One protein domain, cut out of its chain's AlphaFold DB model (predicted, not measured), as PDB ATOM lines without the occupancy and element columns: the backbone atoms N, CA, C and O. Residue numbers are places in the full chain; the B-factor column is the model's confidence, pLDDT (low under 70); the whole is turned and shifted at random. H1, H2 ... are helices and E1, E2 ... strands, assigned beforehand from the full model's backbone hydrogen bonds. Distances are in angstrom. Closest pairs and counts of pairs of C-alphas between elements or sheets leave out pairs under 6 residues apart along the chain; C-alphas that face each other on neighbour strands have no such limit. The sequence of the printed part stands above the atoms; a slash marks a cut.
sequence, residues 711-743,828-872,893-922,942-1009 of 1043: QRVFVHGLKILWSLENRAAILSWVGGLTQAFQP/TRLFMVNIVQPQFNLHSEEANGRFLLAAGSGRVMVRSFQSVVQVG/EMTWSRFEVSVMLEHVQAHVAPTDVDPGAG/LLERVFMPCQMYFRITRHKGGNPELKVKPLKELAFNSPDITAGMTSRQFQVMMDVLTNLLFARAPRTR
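Overview. This is residues 711 to 743, 828 to 872, 893 to 922 and 942 to 1009 of the 1043 residues of the protein "Fmp27_GFWDK domain-containing protein" of Aegilops tauschii subsp. strangulata (UniProt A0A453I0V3). One long, twisted sheet folds over across its strands into two wings: a long wing of E1, E3, E6, E8, E9 and E7 before its bend, and a short wing of E2, E4, E5 and the end of E7. H2 packs across E4 and E5 of the short wing, while H1 leads away from E2, with residues 736 to 743 sticking out. The printed part has 176 residues, with nine named strands and two named helices: along the chain E1 and E2 come first, then H1, then the strands E3 to E9, and last H2; the sheet is branched at E7, which has three neighbours, E5, E6 and E8, its neighbour pairs are parallel for E1 and E3 and for E2 and E4 and antiparallel for the others, and the class is mixed, helices and strands. The whole is loose, with a radius of gyration of the C-alphas of 19.9 A and spans of 63 by 43 by 31 A.

Along the chain. Find C-alpha 711 at (19.113, -52.971, 27.646), where E1, residues 711 to 716, begins; it runs on into E2, residues 719 to 722, at 91 degrees. H1, residues 724 to 740, is 24.2 A long. E3, residues 828 to 836, runs on into E4, residues 839 to 844, at 78 degrees; E5, residues 849 to 854, runs on into E6, residues 857 to 870, 41.1 A long, at 66 degrees. From C-alpha 893 at (19.450, -54.852, 57.511) E7, residues 893 to 913, covers 56.9 A and bends by 62 degrees at residue 907. E8, residues 950 to 961, is 36.4 A long; E9 is residues 972 to 977. H2, residues 987 to 1001, ends at (42.022, -39.250, 26.462).

Arrangement. Look beside E7: E6 and E5 lie on one side, E8 on the other side, and N 902 and O 861 are 2.9 A apart, N 911 and O 852 2.8 A, N 901 and O 956 2.9 A. Antiparallel too are E3 and E6, with N 833 and O 860 at 2.8 A, and the hairpins E4 and E5, with N 842 and O 851 at 2.9 A, and E8 and E9, with N 955 and O 975 at 2.8 A. E1 and E3 are parallel, with N 713 and O 832 at 2.8 A, as are E2 and E4, with N 722 and O 841 at 2.9 A. H2 is on the sheet, over E4 and E5, at a height of 8.1 A, and runs across the strands, at 78 degrees to E4 on the local plane; its closest C-alphas to E4 are those of Val 996 and Ser 844, 5.6 A. H1 only grazes the sheet, with residues 724 to 728. H1 and H2 are close but not clearly touching, the closest C-alphas being those of Leu 724 and Leu 1000, 6.7 A. Every O i to N i+4 pair is within hydrogen-bond range in H1, and 10 of 11 in H2.

Size, cuts and confidence. The C-alphas farthest apart, of Gly 872 and Asp 916, are 65.4 A apart. Three cuts leave C-alpha gaps of 27.6 A from 743 to 828, 9.6 A from 872 to 893 and 13.2 A from 922 to 942. Of the links that are printed whole, none is long. Mean pLDDT of the printed part is 74.1, and 51 residues are under 70, among them 913 to 922 and 960 to 971.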
ATOM      1  N   GLN A 711      18.991 -53.746  28.875       88.31
ATOM      2  CA  GLN A 711      19.113 -52.971  27.646       88.31
ATOM      3  C   GLN A 711      20.334 -53.456  26.858       88.31
ATOM      4  O   GLN A 711      21.481 -53.213  27.237       88.31
ATOM      5  N   ARG A 712      20.068 -54.150  25.754       88.44
ATOM      6  CA  ARG A 712      21.063 -54.621  24.792       88.44
ATOM      7  C   ARG A 712      21.307 -53.556  23.735       88.44
ATOM      8  O   ARG A 712      20.366 -52.911  23.275       88.44
ATOM      9  N   VAL A 713      22.561 -53.417  23.338       90.81
ATOM     10  CA  VAL A 713      23.012 -52.595  22.218       90.81
ATOM     11  C   VAL A 713      23.916 -53.461  21.343       90.81
ATOM     12  O   VAL A 713      24.825 -54.115  21.858       90.81
ATOM     13  N   PHE A 714      23.676 -53.479  20.038       89.06
ATOM     14  CA  PHE A 714      24.540 -54.141  19.061       89.06
ATOM     15  C   PHE A 714      25.054 -53.099  18.072       89.06
ATOM     16  O   PHE A 714      24.284 -52.269  17.596       89.06
ATOM     17  N   VAL A 715      26.354 -53.122  17.782       89.00
ATOM     18  CA  VAL A 715      26.996 -52.148  16.891       89.00
ATOM     19  C   VAL A 715      27.922 -52.873  15.918       89.00
ATOM     20  O   VAL A 715      28.791 -53.629  16.350       89.00
ATOM     21  N   HIS A 716      27.754 -52.642  14.617       87.44
ATOM     22  CA  HIS A 716      28.570 -53.224  13.550       87.44
ATOM     23  C   HIS A 716      29.382 -52.153  12.817       87.44
ATOM     24  O   HIS A 716      28.843 -51.098  12.470       87.44
ATOM     25  N   GLY A 717      30.662 -52.443  12.561       82.94
ATOM     26  CA  GLY A 717      31.541 -51.597  11.747       82.94
ATOM     27  C   GLY A 717      31.778 -50.216  12.352       82.94
ATOM     28  O   GLY A 717      31.860 -49.227  11.627       82.94
ATOM     29  N   LEU A 718      31.838 -50.140  13.685       86.88
ATOM     30  CA  LEU A 718      32.005 -48.890  14.424       86.88
ATOM     31  C   LEU A 718      33.365 -48.253  14.104       86.88
ATOM     32  O   LEU A 718      34.382 -48.708  14.625       86.88
ATOM     33  N   LYS A 719      33.383 -47.172  13.321       85.88
ATOM     34  CA  LYS A 719      34.577 -46.343  13.095       85.88
ATOM     35  C   LYS A 719      34.414 -44.987  13.774       85.88
ATOM     36  O   LYS A 719      33.394 -44.325  13.593       85.88
ATOM     37  N   ILE A 720      35.425 -44.558  14.525       85.81
ATOM     38  CA  ILE A 720      35.445 -43.260  15.217       85.81
ATOM     39  C   ILE A 720      36.737 -42.517  14.874       85.81
ATOM     40  O   ILE A 720      37.818 -43.063  15.083       85.81
ATOM     41  N   LEU A 721      36.635 -41.273  14.405       84.06
ATOM     42  CA  LEU A 721      37.752 -40.355  14.168       84.06
ATOM     43  C   LEU A 721      37.770 -39.270  15.251       84.06
ATOM     44  O   LEU A 721      36.916 -38.386  15.273       84.06
ATOM     45  N   TRP A 722      38.738 -39.318  16.161       83.69
ATOM     46  CA  TRP A 722      38.764 -38.458  17.345       83.69
ATOM     47  C   TRP A 722      39.934 -37.461  17.280       83.69
ATOM     48  O   TRP A 722      41.088 -37.835  17.488       83.69
ATOM     49  N   SER A 723      39.618 -36.197  16.983       82.62
ATOM     50  CA  SER A 723      40.486 -35.007  17.078       82.62
ATOM     51  C   SER A 723      40.085 -34.135  18.279       82.62
ATOM     52  O   SER A 723      39.055 -34.408  18.911       82.62
ATOM     53  N   LEU A 724      40.842 -33.079  18.607       79.00
ATOM     54  CA  LEU A 724      40.424 -32.139  19.659       79.00
ATOM     55  C   LEU A 724      39.170 -31.340  19.263       79.00
ATOM     56  O   LEU A 724      38.306 -31.127  20.113       79.00
ATOM     57  N   GLU A 725      39.018 -30.991  17.982       80.12
ATOM     58  CA  GLU A 725      37.811 -30.349  17.438       80.12
ATOM     59  C   GLU A 725      36.566 -31.233  17.610       80.12
ATOM     60  O   GLU A 725      35.606 -30.832  18.274       80.12
ATOM     61  N   ASN A 726      36.608 -32.477  17.109       82.69
ATOM     62  CA  ASN A 726      35.498 -33.430  17.233       82.69
ATOM     63  C   ASN A 726      35.144 -33.650  18.711       82.69
ATOM     64  O   ASN A 726      33.976 -33.604  19.096       82.69
ATOM     65  N   ARG A 727      36.159 -33.822  19.568       81.62
ATOM     66  CA  ARG A 727      35.999 -33.957  21.022       81.62
ATOM     67  C   ARG A 727      35.266 -32.763  21.639       81.62
ATOM     68  O   ARG A 727      34.379 -32.971  22.467       81.62
ATOM     69  N   ALA A 728      35.625 -31.536  21.264       81.38
ATOM     70  CA  ALA A 728      34.980 -30.323  21.760       81.38
ATOM     71  C   ALA A 728      33.521 -30.220  21.286       81.38
ATOM     72  O   ALA A 728      32.639 -29.964  22.109       81.38
ATOM     73  N   ALA A 729      33.258 -30.509  20.008       83.25
ATOM     74  CA  ALA A 729      31.917 -30.525  19.424       83.25
ATOM     75  C   ALA A 729      30.977 -31.492  20.162       83.25
ATOM     76  O   ALA A 729      29.892 -31.105  20.595       83.25
ATOM     77  N   ILE A 730      31.413 -32.737  20.389       83.75
ATOM     78  CA  ILE A 730      30.614 -33.762  21.085       83.75
ATOM     79  C   ILE A 730      30.358 -33.361  22.538       83.75
ATOM     80  O   ILE A 730      29.240 -33.510  23.024       83.75
ATOM     81  N   LEU A 731      31.374 -32.860  23.250       83.25
ATOM     82  CA  LEU A 731      31.229 -32.460  24.652       83.25
ATOM     83  C   LEU A 731      30.304 -31.245  24.815       83.25
ATOM     84  O   LEU A 731      29.562 -31.194  25.796       83.25
ATOM     85  N   SER A 732      30.304 -30.313  23.856       83.31
ATOM     86  CA  SER A 732      29.344 -29.204  23.811       83.31
ATOM     87  C   SER A 732      27.926 -29.712  23.533       83.31
ATOM     88  O   SER A 732      27.025 -29.502  24.344       83.31
ATOM     89  N   TRP A 733      27.743 -30.497  22.464       83.81
ATOM     90  CA  TRP A 733      26.450 -31.056  22.056       83.81
ATOM     91  C   TRP A 733      25.810 -31.927  23.147       83.81
ATOM     92  O   TRP A 733      24.685 -31.671  23.575       83.81
ATOM     93  N   VAL A 734      26.546 -32.907  23.681       84.75
ATOM     94  CA  VAL A 734      26.088 -33.760  24.792       84.75
ATOM     95  C   VAL A 734      25.867 -32.938  26.066       84.75
ATOM     96  O   VAL A 734      24.939 -33.233  26.819       84.75
ATOM     97  N   GLY A 735      26.661 -31.889  26.303       79.94
ATOM     98  CA  GLY A 735      26.451 -30.940  27.397       79.94
ATOM     99  C   GLY A 735      25.111 -30.209  27.287       79.94
ATOM    100  O   GLY A 735      24.327 -30.234  28.237       79.94
ATOM    101  N   GLY A 736      24.812 -29.638  26.118       79.19
ATOM    102  CA  GLY A 736      23.543 -28.973  25.816       79.19
ATOM    103  C   GLY A 736      22.342 -29.916  25.908       79.19
ATOM    104  O   GLY A 736      21.361 -29.584  26.568       79.19
ATOM    105  N   LEU A 737      22.437 -31.126  25.345       81.75
ATOM    106  CA  LEU A 737      21.405 -32.164  25.495       81.75
ATOM    107  C   LEU A 737      21.174 -32.539  26.968       81.75
ATOM    108  O   LEU A 737      20.033 -32.650  27.411       81.75
ATOM    109  N   THR A 738      22.248 -32.708  27.746       81.31
ATOM    110  CA  THR A 738      22.156 -33.065  29.174       81.31
ATOM    111  C   THR A 738      21.496 -31.953  29.987       81.31
ATOM    112  O   THR A 738      20.704 -32.254  30.876       81.31
ATOM    113  N   GLN A 739      21.768 -30.683  29.667       77.75
ATOM    114  CA  GLN A 739      21.073 -29.537  30.262       77.75
ATOM    115  C   GLN A 739      19.596 -29.492  29.850       77.75
ATOM    116  O   GLN A 739      18.740 -29.284  30.705       77.75
ATOM    117  N   ALA A 740      19.280 -29.740  28.576       77.25
ATOM    118  CA  ALA A 740      17.910 -29.684  28.066       77.25
ATOM    119  C   ALA A 740      16.979 -30.748  28.676       77.25
ATOM    120  O   ALA A 740      15.793 -30.491  28.885       77.25
ATOM    121  N   PHE A 741      17.520 -31.926  29.003       76.00
ATOM    122  CA  PHE A 741      16.805 -32.996  29.709       76.00
ATOM    123  C   PHE A 741      17.020 -32.992  31.234       76.00
ATOM    124  O   PHE A 741      16.533 -33.894  31.920       76.00
ATOM    125  N   GLN A 742      17.721 -32.000  31.794       74.81
ATOM    126  CA  GLN A 742      17.856 -31.880  33.243       74.81
ATOM    127  C   GLN A 742      16.502 -31.453  33.842       74.81
ATOM    128  O   GLN A 742      15.958 -30.423  33.440       74.81
ATOM    129  N   PRO A 743      15.930 -32.199  34.808       66.19
ATOM    130  CA  PRO A 743      14.688 -31.782  35.442       66.19
ATOM    131  C   PRO A 743      14.901 -30.454  36.191       66.19
ATOM    132  O   PRO A 743      15.948 -30.293  36.835       66.19
ATOM    133  N   THR A 828      22.224 -59.084  38.475       79.31
ATOM    134  CA  THR A 828      21.236 -58.552  37.528       79.31
ATOM    135  C   THR A 828      21.895 -57.736  36.419       79.31
ATOM    136  O   THR A 828      22.578 -56.740  36.668       79.31
ATOM    137  N   ARG A 829      21.681 -58.157  35.172       81.38
ATOM    138  CA  ARG A 829      22.239 -57.525  33.972       81.38
ATOM    139  C   ARG A 829      21.416 -56.271  33.648       81.38
ATOM    140  O   ARG A 829      20.234 -56.379  33.346       81.38
ATOM    141  N   LEU A 830      22.025 -55.088  33.722       82.94
ATOM    142  CA  LEU A 830      21.342 -53.812  33.459       82.94
ATOM    143  C   LEU A 830      21.497 -53.360  32.003       82.94
ATOM    144  O   LEU A 830      20.547 -52.881  31.383       82.94
ATOM    145  N   PHE A 831      22.712 -53.498  31.473       87.00
ATOM    146  CA  PHE A 831      23.107 -52.994  30.162       87.00
ATOM    147  C   PHE A 831      24.154 -53.925  29.545       87.00
ATOM    148  O   PHE A 831      25.033 -54.428  30.250       87.00
ATOM    149  N   MET A 832      24.075 -54.156  28.237       89.00
ATOM    150  CA  MET A 832      25.029 -54.985  27.498       89.00
ATOM    151  C   MET A 832      25.263 -54.392  26.112       89.00
ATOM    152  O   MET A 832      24.309 -54.208  25.365       89.00
ATOM    153  N   VAL A 833      26.518 -54.142  25.749       90.00
ATOM    154  CA  VAL A 833      26.909 -53.732  24.392       90.00
ATOM    155  C   VAL A 833      27.720 -54.856  23.767       90.00
ATOM    156  O   VAL A 833      28.706 -55.283  24.363       90.00
ATOM    157  N   ASN A 834      27.347 -55.309  22.575       89.31
ATOM    158  CA  ASN A 834      28.211 -56.126  21.722       89.31
ATOM    159  C   ASN A 834      28.617 -55.275  20.510       89.31
ATOM    160  O   ASN A 834      27.759 -54.698  19.843       89.31
ATOM    161  N   ILE A 835      29.916 -55.175  20.242       88.25
ATOM    162  CA  ILE A 835      30.490 -54.381  19.156       88.25
ATOM    163  C   ILE A 835      31.288 -55.319  18.253       88.25
ATOM    164  O   ILE A 835      32.176 -56.031  18.719       88.25
ATOM    165  N   VAL A 836      30.976 -55.320  16.962       85.81
ATOM    166  CA  VAL A 836      31.654 -56.114  15.935       85.81
ATOM    167  C   VAL A 836      32.538 -55.181  15.112       85.81
ATOM    168  O   VAL A 836      32.065 -54.157  14.620       85.81
ATOM    169  N   GLN A 837      33.821 -55.533  14.985       84.25
ATOM    170  CA  GLN A 837      34.838 -54.767  14.250       84.25
ATOM    171  C   GLN A 837      34.947 -53.269  14.646       84.25
ATOM    172  O   GLN A 837      34.864 -52.402  13.775       84.25
ATOM    173  N   PRO A 838      35.133 -52.919  15.940       87.12
ATOM    174  CA  PRO A 838      35.424 -51.539  16.331       87.12
ATOM    175  C   PRO A 838      36.793 -51.061  15.819       87.12
ATOM    176  O   PRO A 838      37.792 -51.776  15.925       87.12
ATOM    177  N   GLN A 839      36.838 -49.813  15.351       84.62
ATOM    178  CA  GLN A 839      38.015 -49.094  14.866       84.62
ATOM    179  C   GLN A 839      38.023 -47.662  15.432       84.62
ATOM    180  O   GLN A 839      37.174 -46.834  15.103       84.62
ATOM    181  N   PHE A 840      39.015 -47.343  16.256       84.44
ATOM    182  CA  PHE A 840      39.249 -46.009  16.806       84.44
ATOM    183  C   PHE A 840      40.477 -45.398  16.126       84.44
ATOM    184  O   PHE A 840      41.562 -45.975  16.163       84.44
ATOM    185  N   ASN A 841      40.308 -44.238  15.502       83.31
ATOM    186  CA  ASN A 841      41.350 -43.467  14.835       83.31
ATOM    187  C   ASN A 841      41.579 -42.182  15.638       83.31
ATOM    188  O   ASN A 841      40.772 -41.254  15.590       83.31
ATOM    189  N   LEU A 842      42.633 -42.176  16.449       83.44
ATOM    190  CA  LEU A 842      42.927 -41.120  17.413       83.44
ATOM    191  C   LEU A 842      44.016 -40.210  16.840       83.44
ATOM    192  O   LEU A 842      45.126 -40.672  16.561       83.44
ATOM    193  N   HIS A 843      43.709 -38.930  16.636       82.38
ATOM    194  CA  HIS A 843      44.651 -37.976  16.057       82.38
ATOM    195  C   HIS A 843      45.515 -37.309  17.137       82.38
ATOM    196  O   HIS A 843      45.034 -36.952  18.211       82.38
ATOM    197  N   SER A 844      46.802 -37.163  16.824       80.94
ATOM    198  CA  SER A 844      47.816 -36.424  17.570       80.94
ATOM    199  C   SER A 844      48.187 -35.170  16.774       80.94
ATOM    200  O   SER A 844      48.706 -35.274  15.657       80.94
ATOM    201  N   GLU A 845      47.900 -34.005  17.354       74.44
ATOM    202  CA  GLU A 845      48.160 -32.691  16.756       74.44
ATOM    203  C   GLU A 845      49.597 -32.221  17.051       74.44
ATOM    204  O   GLU A 845      50.266 -31.712  16.152       74.44
ATOM    205  N   GLU A 846      50.136 -32.473  18.253       76.56
ATOM    206  CA  GLU A 846      51.507 -32.066  18.607       76.56
ATOM    207  C   GLU A 846      52.559 -32.913  17.873       76.56
ATOM    208  O   GLU A 846      53.490 -32.380  17.264       76.56
ATOM    209  N   ALA A 847      52.407 -34.244  17.874       73.75
ATOM    210  CA  ALA A 847      53.358 -35.159  17.228       73.75
ATOM    211  C   ALA A 847      53.027 -35.486  15.753       73.75
ATOM    212  O   ALA A 847      53.741 -36.282  15.130       73.75
ATOM    213  N   ASN A 848      51.988 -34.854  15.186       73.81
ATOM    214  CA  ASN A 848      51.549 -34.979  13.788       73.81
ATOM    215  C   ASN A 848      51.453 -36.446  13.327       73.81
ATOM    216  O   ASN A 848      52.217 -36.927  12.480       73.81
ATOM    217  N   GLY A 849      50.512 -37.176  13.931       75.88
ATOM    218  CA  GLY A 849      50.311 -38.602  13.680       75.88
ATOM    219  C   GLY A 849      48.901 -39.096  13.995       75.88
ATOM    220  O   GLY A 849      48.028 -38.349  14.449       75.88
ATOM    221  N   ARG A 850      48.671 -40.385  13.734       77.19
ATOM    222  CA  ARG A 850      47.425 -41.094  14.051       77.19
ATOM    223  C   ARG A 850      47.734 -42.413  14.755       77.19
ATOM    224  O   ARG A 850      48.586 -43.178  14.302       77.19
ATOM    225  N   PHE A 851      47.025 -42.680  15.848       81.31
ATOM    226  CA  PHE A 851      47.034 -43.955  16.563       81.31
ATOM    227  C   PHE A 851      45.731 -44.699  16.257       81.31
ATOM    228  O   PHE A 851      44.639 -44.250  16.610       81.31
ATOM    229  N   LEU A 852      45.849 -45.831  15.569       79.69
ATOM    230  CA  LEU A 852      44.740 -46.673  15.135       79.69
ATOM    231  C   LEU A 852      44.622 -47.871  16.078       79.69
ATOM    232  O   LEU A 852      45.524 -48.703  16.117       79.69
ATOM    233  N   LEU A 853      43.509 -47.994  16.798       82.62
ATOM    234  CA  LEU A 853      43.191 -49.141  17.653       82.62
ATOM    235  C   LEU A 853      41.983 -49.884  17.082       82.62
ATOM    236  O   LEU A 853      40.937 -49.276  16.866       82.62
ATOM    237  N   ALA A 854      42.093 -51.193  16.874       83.62
ATOM    238  CA  ALA A 854      40.984 -52.015  16.395       83.62
ATOM    239  C   ALA A 854      40.900 -53.359  17.126       83.62
ATOM    240  O   ALA A 854      41.905 -53.856  17.632       83.62
ATOM    241  N   ALA A 855      39.712 -53.964  17.147       83.75
ATOM    242  CA  ALA A 855      39.485 -55.312  17.675       83.75
ATOM    243  C   ALA A 855      38.578 -56.124  16.738       83.75
ATOM    244  O   ALA A 855      37.865 -55.560  15.908       83.75
ATOM    245  N   GLY A 856      38.583 -57.452  16.872       78.06
ATOM    246  CA  GLY A 856      37.643 -58.319  16.155       78.06
ATOM    247  C   GLY A 856      36.238 -58.253  16.751       78.06
ATOM    248  O   GLY A 856      35.257 -58.048  16.034       78.06
ATOM    249  N   SER A 857      36.156 -58.359  18.078       85.19
ATOM    250  CA  SER A 857      34.917 -58.228  18.843       85.19
ATOM    251  C   SER A 857      35.145 -57.396  20.108       85.19
ATOM    252  O   SER A 857      36.272 -57.266  20.602       85.19
ATOM    253  N   GLY A 858      34.065 -56.832  20.642       86.12
ATOM    254  CA  GLY A 858      34.035 -56.208  21.955       86.12
ATOM    255  C   GLY A 858      32.709 -56.456  22.666       86.12
ATOM    256  O   GLY A 858      31.645 -56.411  22.051       86.12
ATOM    257  N   ARG A 859      32.755 -56.688  23.979       88.62
ATOM    258  CA  ARG A 859      31.576 -56.847  24.835       88.62
ATOM    259  C   ARG A 859      31.708 -56.002  26.094       88.62
ATOM    260  O   ARG A 859      32.584 -56.250  26.916       88.62
ATOM    261  N   VAL A 860      30.798 -55.051  26.275       88.75
ATOM    262  CA  VAL A 860      30.611 -54.307  27.530       88.75
ATOM    263  C   VAL A 860      29.418 -54.906  28.265       88.75
ATOM    264  O   VAL A 860      28.377 -55.145  27.654       88.75
ATOM    265  N   MET A 861      29.523 -55.128  29.572       88.06
ATOM    266  CA  MET A 861      28.405 -55.591  30.393       88.06
ATOM    267  C   MET A 861      28.364 -54.846  31.725       88.06
ATOM    268  O   MET A 861      29.372 -54.738  32.419       88.06
ATOM    269  N   VAL A 862      27.181 -54.357  32.095       88.06
ATOM    270  CA  VAL A 862      26.923 -53.722  33.389       88.06
ATOM    271  C   VAL A 862      26.022 -54.631  34.213       88.06
ATOM    272  O   VAL A 862      24.908 -54.959  33.794       88.06
ATOM    273  N   ARG A 863      26.499 -55.022  35.394       87.19
ATOM    274  CA  ARG A 863      25.765 -55.834  36.371       87.19
ATOM    275  C   ARG A 863      25.566 -55.052  37.664       87.19
ATOM    276  O   ARG A 863      26.459 -54.322  38.099       87.19
ATOM    277  N   SER A 864      24.416 -55.235  38.296       84.94
ATOM    278  CA  SER A 864      24.167 -54.819  39.675       84.94
ATOM    279  C   SER A 864      23.918 -56.042  40.543       84.94
ATOM    280  O   SER A 864      23.019 -56.831  40.262       84.94
ATOM    281  N   PHE A 865      24.686 -56.165  41.616       82.00
ATOM    282  CA  PHE A 865      24.487 -57.156  42.664       82.00
ATOM    283  C   PHE A 865      23.905 -56.411  43.865       82.00
ATOM    284  O   PHE A 865      24.530 -55.476  44.375       82.00
ATOM    285  N   GLN A 866      22.699 -56.782  44.285       72.25
ATOM    286  CA  GLN A 866      22.036 -56.205  45.449       72.25
ATOM    287  C   GLN A 866      21.999 -57.266  46.545       72.25
ATOM    288  O   GLN A 866      21.243 -58.227  46.455       72.25
ATOM    289  N   SER A 867      22.849 -57.095  47.553       59.97
ATOM    290  CA  SER A 867      22.965 -58.001  48.692       59.97
ATOM    291  C   SER A 867      22.360 -57.332  49.923       59.97
ATOM    292  O   SER A 867      22.712 -56.199  50.263       59.97
ATOM    293  N   VAL A 868      21.426 -58.017  50.580       57.00
ATOM    294  CA  VAL A 868      20.914 -57.611  51.892       57.00
ATOM    295  C   VAL A 868      21.775 -58.311  52.934       57.00
ATOM    296  O   VAL A 868      21.585 -59.492  53.211       57.00
ATOM    297  N   VAL A 869      22.757 -57.597  53.483       53.19
ATOM    298  CA  VAL A 869      23.600 -58.140  54.548       53.19
ATOM    299  C   VAL A 869      22.907 -57.848  55.874       53.19
ATOM    300  O   VAL A 869      22.961 -56.728  56.381       53.19
ATOM    301  N   GLN A 870      22.250 -58.854  56.450       50.38
ATOM    302  CA  GLN A 870      21.866 -58.796  57.861       50.38
ATOM    303  C   GLN A 870      23.155 -58.766  58.687       50.38
ATOM    304  O   GLN A 870      23.935 -59.720  58.664       50.38
ATOM    305  N   VAL A 871      23.428 -57.646  59.363       53.62
ATOM    306  CA  VAL A 871      24.677 -57.487  60.120       53.62
ATOM    307  C   VAL A 871      24.606 -58.368  61.360       53.62
ATOM    308  O   VAL A 871      23.804 -58.126  62.259       53.62
ATOM    309  N   GLY A 872      25.447 -59.404  61.393       49.34
ATOM    310  CA  GLY A 872      25.523 -60.336  62.511       49.34
ATOM    311  C   GLY A 872      25.828 -59.622  63.829       49.34
ATOM    312  O   GLY A 872      26.758 -58.815  63.912       49.34
ATOM    313  N   GLU A 893      19.232 -54.398  58.888       51.16
ATOM    314  CA  GLU A 893      19.450 -54.852  57.511       51.16
ATOM    315  C   GLU A 893      20.282 -53.841  56.703       51.16
ATOM    316  O   GLU A 893      19.793 -52.811  56.231       51.16
ATOM    317  N   MET A 894      21.565 -54.144  56.499       58.56
ATOM    318  CA  MET A 894      22.484 -53.295  55.744       58.56
ATOM    319  C   MET A 894      22.411 -53.646  54.252       58.56
ATOM    320  O   MET A 894      23.113 -54.530  53.755       58.56
ATOM    321  N   THR A 895      21.561 -52.940  53.503       59.09
ATOM    322  CA  THR A 895      21.460 -53.133  52.046       59.09
ATOM    323  C   THR A 895      22.692 -52.577  51.319       59.09
ATOM    324  O   THR A 895      23.013 -51.386  51.392       59.09
ATOM    325  N   TRP A 896      23.419 -53.445  50.610       64.69
ATOM    326  CA  TRP A 896      24.602 -53.098  49.817       64.69
ATOM    327  C   TRP A 896      24.342 -53.343  48.330       64.69
ATOM    328  O   TRP A 896      23.949 -54.428  47.907       64.69
ATOM    329  N   SER A 897      24.616 -52.327  47.513       72.25
ATOM    330  CA  SER A 897      24.570 -52.413  46.053       72.25
ATOM    331  C   SER A 897      25.980 -52.306  45.467       72.25
ATOM    332  O   SER A 897      26.664 -51.287  45.598       72.25
ATOM    333  N   ARG A 898      26.435 -53.377  44.816       80.12
ATOM    334  CA  ARG A 898      27.672 -53.424  44.026       80.12
ATOM    335  C   ARG A 898      27.297 -53.239  42.563       80.12
ATOM    336  O   ARG A 898      26.576 -54.056  41.998       80.12
ATOM    337  N   PHE A 899      27.812 -52.185  41.946       81.38
ATOM    338  CA  PHE A 899      27.757 -51.998  40.500       81.38
ATOM    339  C   PHE A 899      29.076 -52.460  39.893       81.38
ATOM    340  O   PHE A 899      30.146 -52.163  40.424       81.38
ATOM    341  N   GLU A 900      28.997 -53.174  38.780       85.88
ATOM    342  CA  GLU A 900      30.148 -53.706  38.066       85.88
ATOM    343  C   GLU A 900      30.012 -53.412  36.577       85.88
ATOM    344  O   GLU A 900      28.974 -53.696  35.980       85.88
ATOM    345  N   VAL A 901      31.065 -52.859  35.983       86.44
ATOM    346  CA  VAL A 901      31.210 -52.698  34.536       86.44
ATOM    347  C   VAL A 901      32.379 -53.567  34.105       86.44
ATOM    348  O   VAL A 901      33.502 -53.335  34.552       86.44
ATOM    349  N   SER A 902      32.134 -54.552  33.248       86.12
ATOM    350  CA  SER A 902      33.184 -55.323  32.587       86.12
ATOM    351  C   SER A 902      33.233 -55.006  31.095       86.12
ATOM    352  O   SER A 902      32.207 -54.771  30.457       86.12
ATOM    353  N   VAL A 903      34.445 -54.974  30.544       87.69
ATOM    354  CA  VAL A 903      34.725 -54.792  29.117       87.69
ATOM    355  C   VAL A 903      35.666 -55.903  28.687       87.69
ATOM    356  O   VAL A 903      36.722 -56.084  29.287       87.69
ATOM    357  N   MET A 904      35.284 -56.631  27.646       86.44
ATOM    358  CA  MET A 904      36.091 -57.647  26.979       86.44
ATOM    359  C   MET A 904      36.351 -57.169  25.552       86.44
ATOM    360  O   MET A 904      35.404 -56.758  24.885       86.44
ATOM    361  N   LEU A 905      37.592 -57.223  25.078       85.62
ATOM    362  CA  LEU A 905      37.950 -56.981  23.678       85.62
ATOM    363  C   LEU A 905      38.792 -58.154  23.171       85.62
ATOM    364  O   LEU A 905      39.757 -58.553  23.827       85.62
ATOM    365  N   GLU A 906      38.444 -58.694  22.007       83.94
ATOM    366  CA  GLU A 906      39.086 -59.874  21.421       83.94
ATOM    367  C   GLU A 906      39.847 -59.505  20.144       83.94
ATOM    368  O   GLU A 906      39.335 -58.768  19.298       83.94
ATOM    369  N   HIS A 907      41.043 -60.074  19.968       81.69
ATOM    370  CA  HIS A 907      41.912 -59.836  18.809       81.69
ATOM    371  C   HIS A 907      42.263 -58.347  18.622       81.69
ATOM    372  O   HIS A 907      42.200 -57.816  17.514       81.69
ATOM    373  N   VAL A 908      42.616 -57.661  19.712       82.06
ATOM    374  CA  VAL A 908      42.974 -56.234  19.698       82.06
ATOM    375  C   VAL A 908      44.331 -56.035  19.029       82.06
ATOM    376  O   VAL A 908      45.295 -56.684  19.422       82.06
ATOM    377  N   GLN A 909      44.450 -55.109  18.074       78.44
ATOM    378  CA  GLN A 909      45.738 -54.620  17.560       78.44
ATOM    379  C   GLN A 909      45.749 -53.093  17.503       78.44
ATOM    380  O   GLN A 909      44.736 -52.471  17.174       78.44
ATOM    381  N   ALA A 910      46.920 -52.501  17.743       80.12
ATOM    382  CA  ALA A 910      47.173 -51.088  17.487       80.12
ATOM    383  C   ALA A 910      48.245 -50.881  16.406       80.12
ATOM    384  O   ALA A 910      49.177 -51.681  16.274       80.12
ATOM    385  N   HIS A 911      48.106 -49.792  15.653       76.19
ATOM    386  CA  HIS A 911      49.011 -49.346  14.593       76.19
ATOM    387  C   HIS A 911      49.252 -47.837  14.714       76.19
ATOM    388  O   HIS A 911      48.366 -47.104  15.156       76.19
ATOM    389  N   VAL A 912      50.420 -47.361  14.288       75.50
ATOM    390  CA  VAL A 912      50.706 -45.921  14.152       75.50
ATOM    391  C   VAL A 912      50.874 -45.572  12.676       75.50
ATOM    392  O   VAL A 912      51.474 -46.334  11.916       75.50
ATOM    393  N   ALA A 913      50.322 -44.425  12.278       69.06
ATOM    394  CA  ALA A 913      50.274 -43.960  10.897       69.06
ATOM    395  C   ALA A 913      50.622 -42.461  10.776       69.06
ATOM    396  O   ALA A 913      50.317 -41.681  11.688       69.06
ATOM    397  N   PRO A 914      51.196 -42.023   9.638       67.38
ATOM    398  CA  PRO A 914      51.178 -40.621   9.224       67.38
ATOM    399  C   PRO A 914      49.746 -40.086   9.054       67.38
ATOM    400  O   PRO A 914      48.793 -40.845   8.870       67.38
ATOM    401  N   THR A 915      49.601 -38.761   9.056       64.75
ATOM    402  CA  THR A 915      48.332 -38.050   8.805       64.75
ATOM    403  C   THR A 915      47.709 -38.351   7.444       64.75
ATOM    404  O   THR A 915      46.490 -38.299   7.304       64.75
ATOM    405  N   ASP A 916      48.538 -38.702   6.464       58.31
ATOM    406  CA  ASP A 916      48.172 -38.758   5.044       58.31
ATOM    407  C   ASP A 916      47.512 -40.095   4.647       58.31
ATOM    408  O   ASP A 916      47.183 -40.320   3.483       58.31
ATOM    409  N   VAL A 917      47.327 -41.004   5.612       60.56
ATOM    410  CA  VAL A 917      46.645 -42.290   5.420       60.56
ATOM    411  C   VAL A 917      45.132 -42.108   5.557       60.56
ATOM    412  O   VAL A 917      44.656 -41.615   6.582       60.56
ATOM    413  N   ASP A 918      44.388 -42.549   4.539       58.22
ATOM    414  CA  ASP A 918      42.920 -42.538   4.468       58.22
ATOM    415  C   ASP A 918      42.256 -43.066   5.769       58.22
ATOM    416  O   ASP A 918      42.497 -44.216   6.152       58.22
ATOM    417  N   PRO A 919      41.410 -42.269   6.459       53.50
ATOM    418  CA  PRO A 919      40.719 -42.702   7.675       53.50
ATOM    419  C   PRO A 919      39.638 -43.767   7.418       53.50
ATOM    420  O   PRO A 919      39.261 -44.483   8.348       53.50
ATOM    421  N   GLY A 920      39.142 -43.893   6.185       51.66
ATOM    422  CA  GLY A 920      38.197 -44.925   5.760       51.66
ATOM    423  C   GLY A 920      38.832 -46.303   5.554       51.66
ATOM    424  O   GLY A 920      38.105 -47.307   5.603       51.66
ATOM    425  N   ALA A 921      40.159 -46.362   5.379       54.78
ATOM    426  CA  ALA A 921      40.909 -47.545   4.971       54.78
ATOM    427  C   ALA A 921      40.631 -48.778   5.848       54.78
ATOM    428  O   ALA A 921      40.695 -48.746   7.081       54.78
ATOM    429  N   GLY A 922      40.332 -49.897   5.183       51.16
ATOM    430  CA  GLY A 922      40.026 -51.167   5.834       51.16
ATOM    431  C   GLY A 922      41.245 -51.797   6.514       51.16
ATOM    432  O   GLY A 922      42.336 -51.862   5.948       51.16
ATOM    433  N   LEU A 942      53.051 -48.904   5.058       50.12
ATOM    434  CA  LEU A 942      52.707 -47.593   5.657       50.12
ATOM    435  C   LEU A 942      51.992 -47.650   7.022       50.12
ATOM    436  O   LEU A 942      51.674 -46.603   7.583       50.12
ATOM    437  N   LEU A 943      51.748 -48.845   7.569       57.22
ATOM    438  CA  LEU A 943      51.144 -49.045   8.893       57.22
ATOM    439  C   LEU A 943      52.055 -49.929   9.746       57.22
ATOM    440  O   LEU A 943      52.220 -51.117   9.456       57.22
ATOM    441  N   GLU A 944      52.653 -49.352  10.785       61.91
ATOM    442  CA  GLU A 944      53.536 -50.074  11.704       61.91
ATOM    443  C   GLU A 944      52.735 -50.591  12.910       61.91
ATOM    444  O   GLU A 944      52.061 -49.822  13.601       61.91
ATOM    445  N   ARG A 945      52.798 -51.907  13.158       68.44
ATOM    446  CA  ARG A 945      52.084 -52.592  14.251       68.44
ATOM    447  C   ARG A 945      52.794 -52.366  15.589       68.44
ATOM    448  O   ARG A 945      53.985 -52.629  15.697       68.44
ATOM    449  N   VAL A 946      52.032 -51.997  16.618       69.00
ATOM    450  CA  VAL A 946      52.533 -51.706  17.976       69.00
ATOM    451  C   VAL A 946      52.676 -52.970  18.840       69.00
ATOM    452  O   VAL A 946      53.657 -53.123  19.563       69.00
ATOM    453  N   PHE A 947      51.702 -53.886  18.777       73.62
ATOM    454  CA  PHE A 947      51.691 -55.150  19.528       73.62
ATOM    455  C   PHE A 947      50.967 -56.270  18.765       73.62
ATOM    456  O   PHE A 947      50.184 -56.015  17.845       73.62
ATOM    457  N   MET A 948      51.245 -57.525  19.132       67.50
ATOM    458  CA  MET A 948      50.580 -58.713  18.573       67.50
ATOM    459  C   MET A 948      49.124 -58.836  19.058       67.50
ATOM    460  O   MET A 948      48.838 -58.413  20.176       67.50
ATOM    461  N   PRO A 949      48.201 -59.410  18.256       74.31
ATOM    462  CA  PRO A 949      46.786 -59.507  18.613       74.31
ATOM    463  C   PRO A 949      46.553 -60.200  19.959       74.31
ATOM    464  O   PRO A 949      46.823 -61.391  20.092       74.31
ATOM    465  N   CYS A 950      46.009 -59.461  20.928       77.31
ATOM    466  CA  CYS A 950      45.763 -59.937  22.292       77.31
ATOM    467  C   CYS A 950      44.274 -59.855  22.686       77.31
ATOM    468  O   CYS A 950      43.429 -59.364  21.928       77.31
ATOM    469  N   GLN A 951      43.946 -60.348  23.882       82.00
ATOM    470  CA  GLN A 951      42.647 -60.144  24.528       82.00
ATOM    471  C   GLN A 951      42.801 -59.148  25.680       82.00
ATOM    472  O   GLN A 951      43.726 -59.278  26.481       82.00
ATOM    473  N   MET A 952      41.902 -58.169  25.789       83.31
ATOM    474  CA  MET A 952      41.917 -57.172  26.867       83.31
ATOM    475  C   MET A 952      40.651 -57.271  27.716       83.31
ATOM    476  O   MET A 952      39.538 -57.272  27.188       83.31
ATOM    477  N   TYR A 953      40.824 -57.312  29.036       84.50
ATOM    478  CA  TYR A 953      39.753 -57.368  30.023       84.50
ATOM    479  C   TYR A 953      39.876 -56.213  31.023       84.50
ATOM    480  O   TYR A 953      40.875 -56.086  31.731       84.50
ATOM    481  N   PHE A 954      38.837 -55.388  31.117       83.06
ATOM    482  CA  PHE A 954      38.722 -54.318  32.108       83.06
ATOM    483  C   PHE A 954      37.528 -54.602  33.018       83.06
ATOM    484  O   PHE A 954      36.457 -54.975  32.538       83.06
ATOM    485  N   ARG A 955      37.680 -54.382  34.325       83.94
ATOM    486  CA  ARG A 955      36.613 -54.529  35.322       83.94
ATOM    487  C   ARG A 955      36.655 -53.359  36.293       83.94
ATOM    488  O   ARG A 955      37.646 -53.159  36.989       83.94
ATOM    489  N   ILE A 956      35.569 -52.597  36.348       83.06
ATOM    490  CA  ILE A 956      35.371 -51.501  37.298       83.06
ATOM    491  C   ILE A 956      34.279 -51.929  38.271       83.06
ATOM    492  O   ILE A 956      33.140 -52.142  37.850       83.06
ATOM    493  N   THR A 957      34.596 -52.020  39.561       80.69
ATOM    494  CA  THR A 957      33.591 -52.229  40.614       80.69
ATOM    495  C   THR A 957      33.362 -50.924  41.376       80.69
ATOM    496  O   THR A 957      34.269 -50.108  41.567       80.69
ATOM    497  N   ARG A 958      32.116 -50.678  41.784       79.75
ATOM    498  CA  ARG A 958      31.733 -49.531  42.612       79.75
ATOM    499  C   ARG A 958      30.705 -49.960  43.643       79.75
ATOM    500  O   ARG A 958      29.594 -50.356  43.295       79.75
ATOM    501  N   HIS A 959      31.048 -49.782  44.910       73.06
ATOM    502  CA  HIS A 959      30.161 -50.096  46.021       73.06
ATOM    503  C   HIS A 959      29.337 -48.864  46.429       73.06
ATOM    504  O   HIS A 959      29.836 -47.735  46.480       73.06
ATOM    505  N   LYS A 960      28.052 -49.092  46.705       63.47
ATOM    506  CA  LYS A 960      27.079 -48.148  47.268       63.47
ATOM    507  C   LYS A 960      26.339 -48.862  48.405       63.47
ATOM    508  O   LYS A 960      25.465 -49.688  48.148       63.47
ATOM    509  N   GLY A 961      26.681 -48.533  49.645       50.53
ATOM    510  CA  GLY A 961      26.029 -49.042  50.851       50.53
ATOM    511  C   GLY A 961      26.387 -48.165  52.049       50.53
ATOM    512  O   GLY A 961      27.491 -47.620  52.090       50.53
ATOM    513  N   GLY A 962      25.448 -48.004  52.981       53.19
ATOM    514  CA  GLY A 962      25.575 -47.129  54.152       53.19
ATOM    515  C   GLY A 962      24.332 -46.266  54.384       53.19
ATOM    516  O   GLY A 962      23.818 -45.652  53.449       53.19
ATOM    517  N   ASN A 963      23.878 -46.209  55.640       48.25
ATOM    518  CA  ASN A 963      22.891 -45.228  56.104       48.25
ATOM    519  C   ASN A 963      23.482 -43.807  55.939       48.25
ATOM    520  O   ASN A 963      24.697 -43.661  56.100       48.25
ATOM    521  N   PRO A 964      22.697 -42.747  55.653       48.03
ATOM    522  CA  PRO A 964      23.242 -41.414  55.341       48.03
ATOM    523  C   PRO A 964      24.034 -40.763  56.492       48.03
ATOM    524  O   PRO A 964      24.790 -39.818  56.270       48.03
ATOM    525  N   GLU A 965      23.895 -41.287  57.708       42.03
ATOM    526  CA  GLU A 965      24.633 -40.895  58.912       42.03
ATOM    527  C   GLU A 965      26.092 -41.396  58.899       42.03
ATOM    528  O   GLU A 965      26.993 -40.732  59.416       42.03
ATOM    529  N   LEU A 966      26.362 -42.537  58.250       42.62
ATOM    530  CA  LEU A 966      27.688 -43.146  58.155       42.62
ATOM    531  C   LEU A 966      28.404 -42.690  56.876       42.62
ATOM    532  O   LEU A 966      28.229 -43.258  55.797       42.62
ATOM    533  N   LYS A 967      29.276 -41.681  57.008       41.03
ATOM    534  CA  LYS A 967      30.083 -41.080  55.920       41.03
ATOM    535  C   LYS A 967      31.213 -41.988  55.389       41.03
ATOM    536  O   LYS A 967      32.369 -41.571  55.294       41.03
ATOM    537  N   VAL A 968      30.900 -43.224  55.008       47.88
ATOM    538  CA  VAL A 968      31.844 -44.148  54.359       47.88
ATOM    539  C   VAL A 968      32.071 -43.712  52.905       47.88
ATOM    540  O   VAL A 968      31.123 -43.511  52.145       47.88
ATOM    541  N   LYS A 969      33.334 -43.557  52.488       48.81
ATOM    542  CA  LYS A 969      33.660 -43.262  51.081       48.81
ATOM    543  C   LYS A 969      33.349 -44.495  50.214       48.81
ATOM    544  O   LYS A 969      33.815 -45.581  50.553       48.81
ATOM    545  N   PRO A 970      32.626 -44.358  49.086       55.41
ATOM    546  CA  PRO A 970      32.296 -45.496  48.234       55.41
ATOM    547  C   PRO A 970      33.560 -46.072  47.590       55.41
ATOM    548  O   PRO A 970      34.231 -45.385  46.813       55.41
ATOM    549  N   LEU A 971      33.857 -47.336  47.899       59.94
ATOM    550  CA  LEU A 971      34.966 -48.074  47.300       59.94
ATOM    551  C   LEU A 971      34.792 -48.156  45.777       59.94
ATOM    552  O   LEU A 971      33.696 -48.419  45.264       59.94
ATOM    553  N   LYS A 972      35.898 -47.916  45.071       72.38
ATOM    554  CA  LYS A 972      36.050 -48.092  43.629       72.38
ATOM    555  C   LYS A 972      37.256 -48.985  43.393       72.38
ATOM    556  O   LYS A 972      38.336 -48.676  43.888       72.38
ATOM    557  N   GLU A 973      37.074 -50.021  42.599       76.00
ATOM    558  CA  GLU A 973      38.138 -50.914  42.156       76.00
ATOM    559  C   GLU A 973      38.268 -50.793  40.637       76.00
ATOM    560  O   GLU A 973      37.265 -50.650  39.933       76.00
ATOM    561  N   LEU A 974      39.497 -50.855  40.133       76.62
ATOM    562  CA  LEU A 974      39.796 -50.959  38.710       76.62
ATOM    563  C   LEU A 974      40.798 -52.096  38.543       76.62
ATOM    564  O   LEU A 974      41.955 -51.960  38.933       76.62
ATOM    565  N   ALA A 975      40.350 -53.196  37.951       77.19
ATOM    566  CA  ALA A 975      41.210 -54.282  37.515       77.19
ATOM    567  C   ALA A 975      41.338 -54.240  35.988       77.19
ATOM    568  O   ALA A 975      40.342 -54.137  35.266       77.19
ATOM    569  N   PHE A 976      42.570 -54.341  35.503       80.31
ATOM    570  CA  PHE A 976      42.892 -54.550  34.097       80.31
ATOM    571  C   PHE A 976      43.712 -55.832  33.986       80.31
ATOM    572  O   PHE A 976      44.640 -56.042  34.763       80.31
ATOM    573  N   ASN A 977      43.349 -56.688  33.039       77.38
ATOM    574  CA  ASN A 977      44.068 -57.910  32.722       77.38
ATOM    575  C   ASN A 977      44.134 -58.052  31.198       77.38
ATOM    576  O   ASN A 977      43.123 -57.936  30.508       77.38
ATOM    577  N   SER A 978      45.323 -58.307  30.673       77.81
ATOM    578  CA  SER A 978      45.523 -58.679  29.280       77.81
ATOM    579  C   SER A 978      46.731 -59.611  29.231       77.81
ATOM    580  O   SER A 978      47.842 -59.144  29.497       77.81
ATOM    581  N   PRO A 979      46.538 -60.920  28.978       68.38
ATOM    582  CA  PRO A 979      47.659 -61.838  28.865       68.38
ATOM    583  C   PRO A 979      48.577 -61.417  27.711       68.38
ATOM    584  O   PRO A 979      48.115 -61.037  26.633       68.38
ATOM    585  N   ASP A 980      49.879 -61.490  27.975       62.00
ATOM    586  CA  ASP A 980      50.971 -61.414  27.002       62.00
ATOM    587  C   ASP A 980      51.015 -60.164  26.095       62.00
ATOM    588  O   ASP A 980      51.458 -60.230  24.944       62.00
ATOM    589  N   ILE A 981      50.651 -58.977  26.613       70.69
ATOM    590  CA  ILE A 981      51.003 -57.714  25.933       70.69
ATOM    591  C   ILE A 981      52.529 -57.562  25.894       70.69
ATOM    592  O   ILE A 981      53.162 -57.185  26.878       70.69
ATOM    593  N   THR A 982      53.100 -57.752  24.707       60.38
ATOM    594  CA  THR A 982      54.441 -57.272  24.352       60.38
ATOM    595  C   THR A 982      54.301 -56.215  23.260       60.38
ATOM    596  O   THR A 982      53.862 -56.522  22.150       60.38
ATOM    597  N   ALA A 983      54.656 -54.968  23.580       66.19
ATOM    598  CA  ALA A 983      54.615 -53.840  22.653       66.19
ATOM    599  C   ALA A 983      56.037 -53.380  22.301       66.19
ATOM    600  O   ALA A 983      56.848 -53.128  23.191       66.19
ATOM    601  N   GLY A 984      56.329 -53.267  21.006       62.53
ATOM    602  CA  GLY A 984      57.597 -52.749  20.488       62.53
ATOM    603  C   GLY A 984      57.342 -51.434  19.769       62.53
ATOM    604  O   GLY A 984      56.530 -51.398  18.849       62.53
ATOM    605  N   MET A 985      57.996 -50.350  20.198       70.81
ATOM    606  CA  MET A 985      57.701 -49.001  19.706       70.81
ATOM    607  C   MET A 985      58.967 -48.219  19.365       70.81
ATOM    608  O   MET A 985      59.941 -48.244  20.116       70.81
ATOM    609  N   THR A 986      58.936 -47.461  18.270       76.12
ATOM    610  CA  THR A 986      59.947 -46.426  18.004       76.12
ATOM    611  C   THR A 986      59.668 -45.178  18.847       76.12
ATOM    612  O   THR A 986      58.534 -44.932  19.263       76.12
ATOM    613  N   SER A 987      60.686 -44.342  19.081       77.56
ATOM    614  CA  SER A 987      60.537 -43.110  19.877       77.56
ATOM    615  C   SER A 987      59.421 -42.188  19.355       77.56
ATOM    616  O   SER A 987      58.639 -41.672  20.153       77.56
ATOM    617  N   ARG A 988      59.262 -42.062  18.026       74.38
ATOM    618  CA  ARG A 988      58.176 -41.278  17.410       74.38
ATOM    619  C   ARG A 988      56.797 -41.909  17.635       74.38
ATOM    620  O   ARG A 988      55.853 -41.193  17.948       74.38
ATOM    621  N   GLN A 989      56.670 -43.232  17.510       72.06
ATOM    622  CA  GLN A 989      55.411 -43.937  17.792       72.06
ATOM    623  C   GLN A 989      55.001 -43.786  19.263       72.06
ATOM    624  O   GLN A 989      53.829 -43.553  19.558       72.06
ATOM    625  N   PHE A 990      55.967 -43.886  20.183       78.88
ATOM    626  CA  PHE A 990      55.743 -43.672  21.610       78.88
ATOM    627  C   PHE A 990      55.282 -42.237  21.895       78.88
ATOM    628  O   PHE A 990      54.323 -42.051  22.638       78.88
ATOM    629  N   GLN A 991      55.887 -41.233  21.252       80.00
ATOM    630  CA  GLN A 991      55.469 -39.833  21.372       80.00
ATOM    631  C   GLN A 991      54.028 -39.608  20.877       80.00
ATOM    632  O   GLN A 991      53.234 -39.020  21.605       80.00
ATOM    633  N   VAL A 992      53.656 -40.137  19.702       80.00
ATOM    634  CA  VAL A 992      52.278 -40.063  19.164       80.00
ATOM    635  C   VAL A 992      51.267 -40.736  20.102       80.00
ATOM    636  O   VAL A 992      50.201 -40.182  20.365       80.00
ATOM    637  N   MET A 993      51.595 -41.912  20.646       81.56
ATOM    638  CA  MET A 993      50.738 -42.605  21.616       81.56
ATOM    639  C   MET A 993      50.606 -41.821  22.930       81.56
ATOM    640  O   MET A 993      49.513 -41.746  23.491       81.56
ATOM    641  N   MET A 994      51.700 -41.240  23.429       80.81
ATOM    642  CA  MET A 994      51.715 -40.493  24.687       80.81
ATOM    643  C   MET A 994      50.957 -39.163  24.572       80.81
ATOM    644  O   MET A 994      50.241 -38.808  25.506       80.81
ATOM    645  N   ASP A 995      51.040 -38.477  23.429       81.75
ATOM    646  CA  ASP A 995      50.220 -37.301  23.099       81.75
ATOM    647  C   ASP A 995      48.725 -37.670  23.099       81.75
ATOM    648  O   ASP A 995      47.951 -37.130  23.888       81.75
ATOM    649  N   VAL A 996      48.326 -38.707  22.350       81.25
ATOM    650  CA  VAL A 996      46.939 -39.221  22.351       81.25
ATOM    651  C   VAL A 996      46.450 -39.579  23.763       81.25
ATOM    652  O   VAL A 996      45.349 -39.196  24.163       81.25
ATOM    653  N   LEU A 997      47.248 -40.288  24.562       79.38
ATOM    654  CA  LEU A 997      46.871 -40.608  25.942       79.38
ATOM    655  C   LEU A 997      46.718 -39.340  26.795       79.38
ATOM    656  O   LEU A 997      45.737 -39.216  27.528       79.38
ATOM    657  N   THR A 998      47.643 -38.388  26.685       78.19
ATOM    658  CA  THR A 998      47.705 -37.203  27.555       78.19
ATOM    659  C   THR A 998      46.686 -36.136  27.163       78.19
ATOM    660  O   THR A 998      45.869 -35.742  27.995       78.19
ATOM    661  N   ASN A 999      46.689 -35.702  25.904       76.25
ATOM    662  CA  ASN A 999      45.930 -34.559  25.399       76.25
ATOM    663  C   ASN A 999      44.524 -34.932  24.898       76.25
ATOM    664  O   ASN A 999      43.596 -34.123  24.983       76.25
ATOM    665  N   LEU A1000      44.326 -36.167  24.426       74.31
ATOM    666  CA  LEU A1000      43.052 -36.606  23.848       74.31
ATOM    667  C   LEU A1000      42.172 -37.360  24.862       74.31
ATOM    668  O   LEU A1000      40.978 -37.069  24.989       74.31
ATOM    669  N   LEU A1001      42.755 -38.321  25.590       74.00
ATOM    670  CA  LEU A1001      42.022 -39.250  26.462       74.00
ATOM    671  C   LEU A1001      41.992 -38.816  27.936       74.00
ATOM    672  O   LEU A1001      40.909 -38.701  28.511       74.00
ATOM    673  N   PHE A1002      43.148 -38.547  28.554       73.44
ATOM    674  CA  PHE A1002      43.237 -38.161  29.972       73.44
ATOM    675  C   PHE A1002      43.111 -36.655  30.228       73.44
ATOM    676  O   PHE A1002      42.841 -36.259  31.366       73.44
ATOM    677  N   ALA A1003      43.262 -35.815  29.201       67.50
ATOM    678  CA  ALA A1003      43.111 -34.371  29.330       67.50
ATOM    679  C   ALA A1003      41.777 -34.019  29.979       67.50
ATOM    680  O   ALA A1003      40.714 -34.497  29.574       67.50
ATOM    681  N   ARG A1004      41.817 -33.125  30.965       58.06
ATOM    682  CA  ARG A1004      40.608 -32.641  31.626       58.06
ATOM    683  C   ARG A1004      39.701 -32.006  30.572       58.06
ATOM    684  O   ARG A1004      40.142 -31.108  29.862       58.06
ATOM    685  N   ALA A1005      38.453 -32.471  30.468       56.69
ATOM    686  CA  ALA A1005      37.468 -31.826  29.605       56.69
ATOM    687  C   ALA A1005      37.435 -30.317  29.923       56.69
ATOM    688  O   ALA A1005      37.515 -29.965  31.112       56.69
ATOM    689  N   PRO A1006      37.351 -29.433  28.909       53.59
ATOM    690  CA  PRO A1006      37.272 -28.001  29.156       53.59
ATOM    691  C   PRO A1006      36.114 -27.747  30.118       53.59
ATOM    692  O   PRO A1006      35.028 -28.310  29.959       53.59
ATOM    693  N   ARG A1007      36.348 -26.929  31.154       46.62
ATOM    694  CA  ARG A1007      35.247 -26.479  32.010       46.62
ATOM    695  C   ARG A1007      34.231 -25.824  31.088       46.62
ATOM    696  O   ARG A1007      34.583 -24.851  30.421       46.62
ATOM    697  N   THR A1008      33.004 -26.335  31.075       45.81
ATOM    698  CA  THR A1008      31.888 -25.631  30.455       45.81
ATOM    699  C   THR A1008      31.907 -24.208  30.997       45.81
ATOM    700  O   THR A1008      31.842 -23.993  32.213       45.81
ATOM    701  N   ARG A1009      32.076 -23.222  30.103       44.59
ATOM    702  CA  ARG A1009      31.793 -21.834  30.466       44.59
ATOM    703  C   ARG A1009      30.367 -21.855  31.013       44.59
ATOM    704  O   ARG A1009      29.499 -22.474  30.397       44.59
TER     705      ARG A1009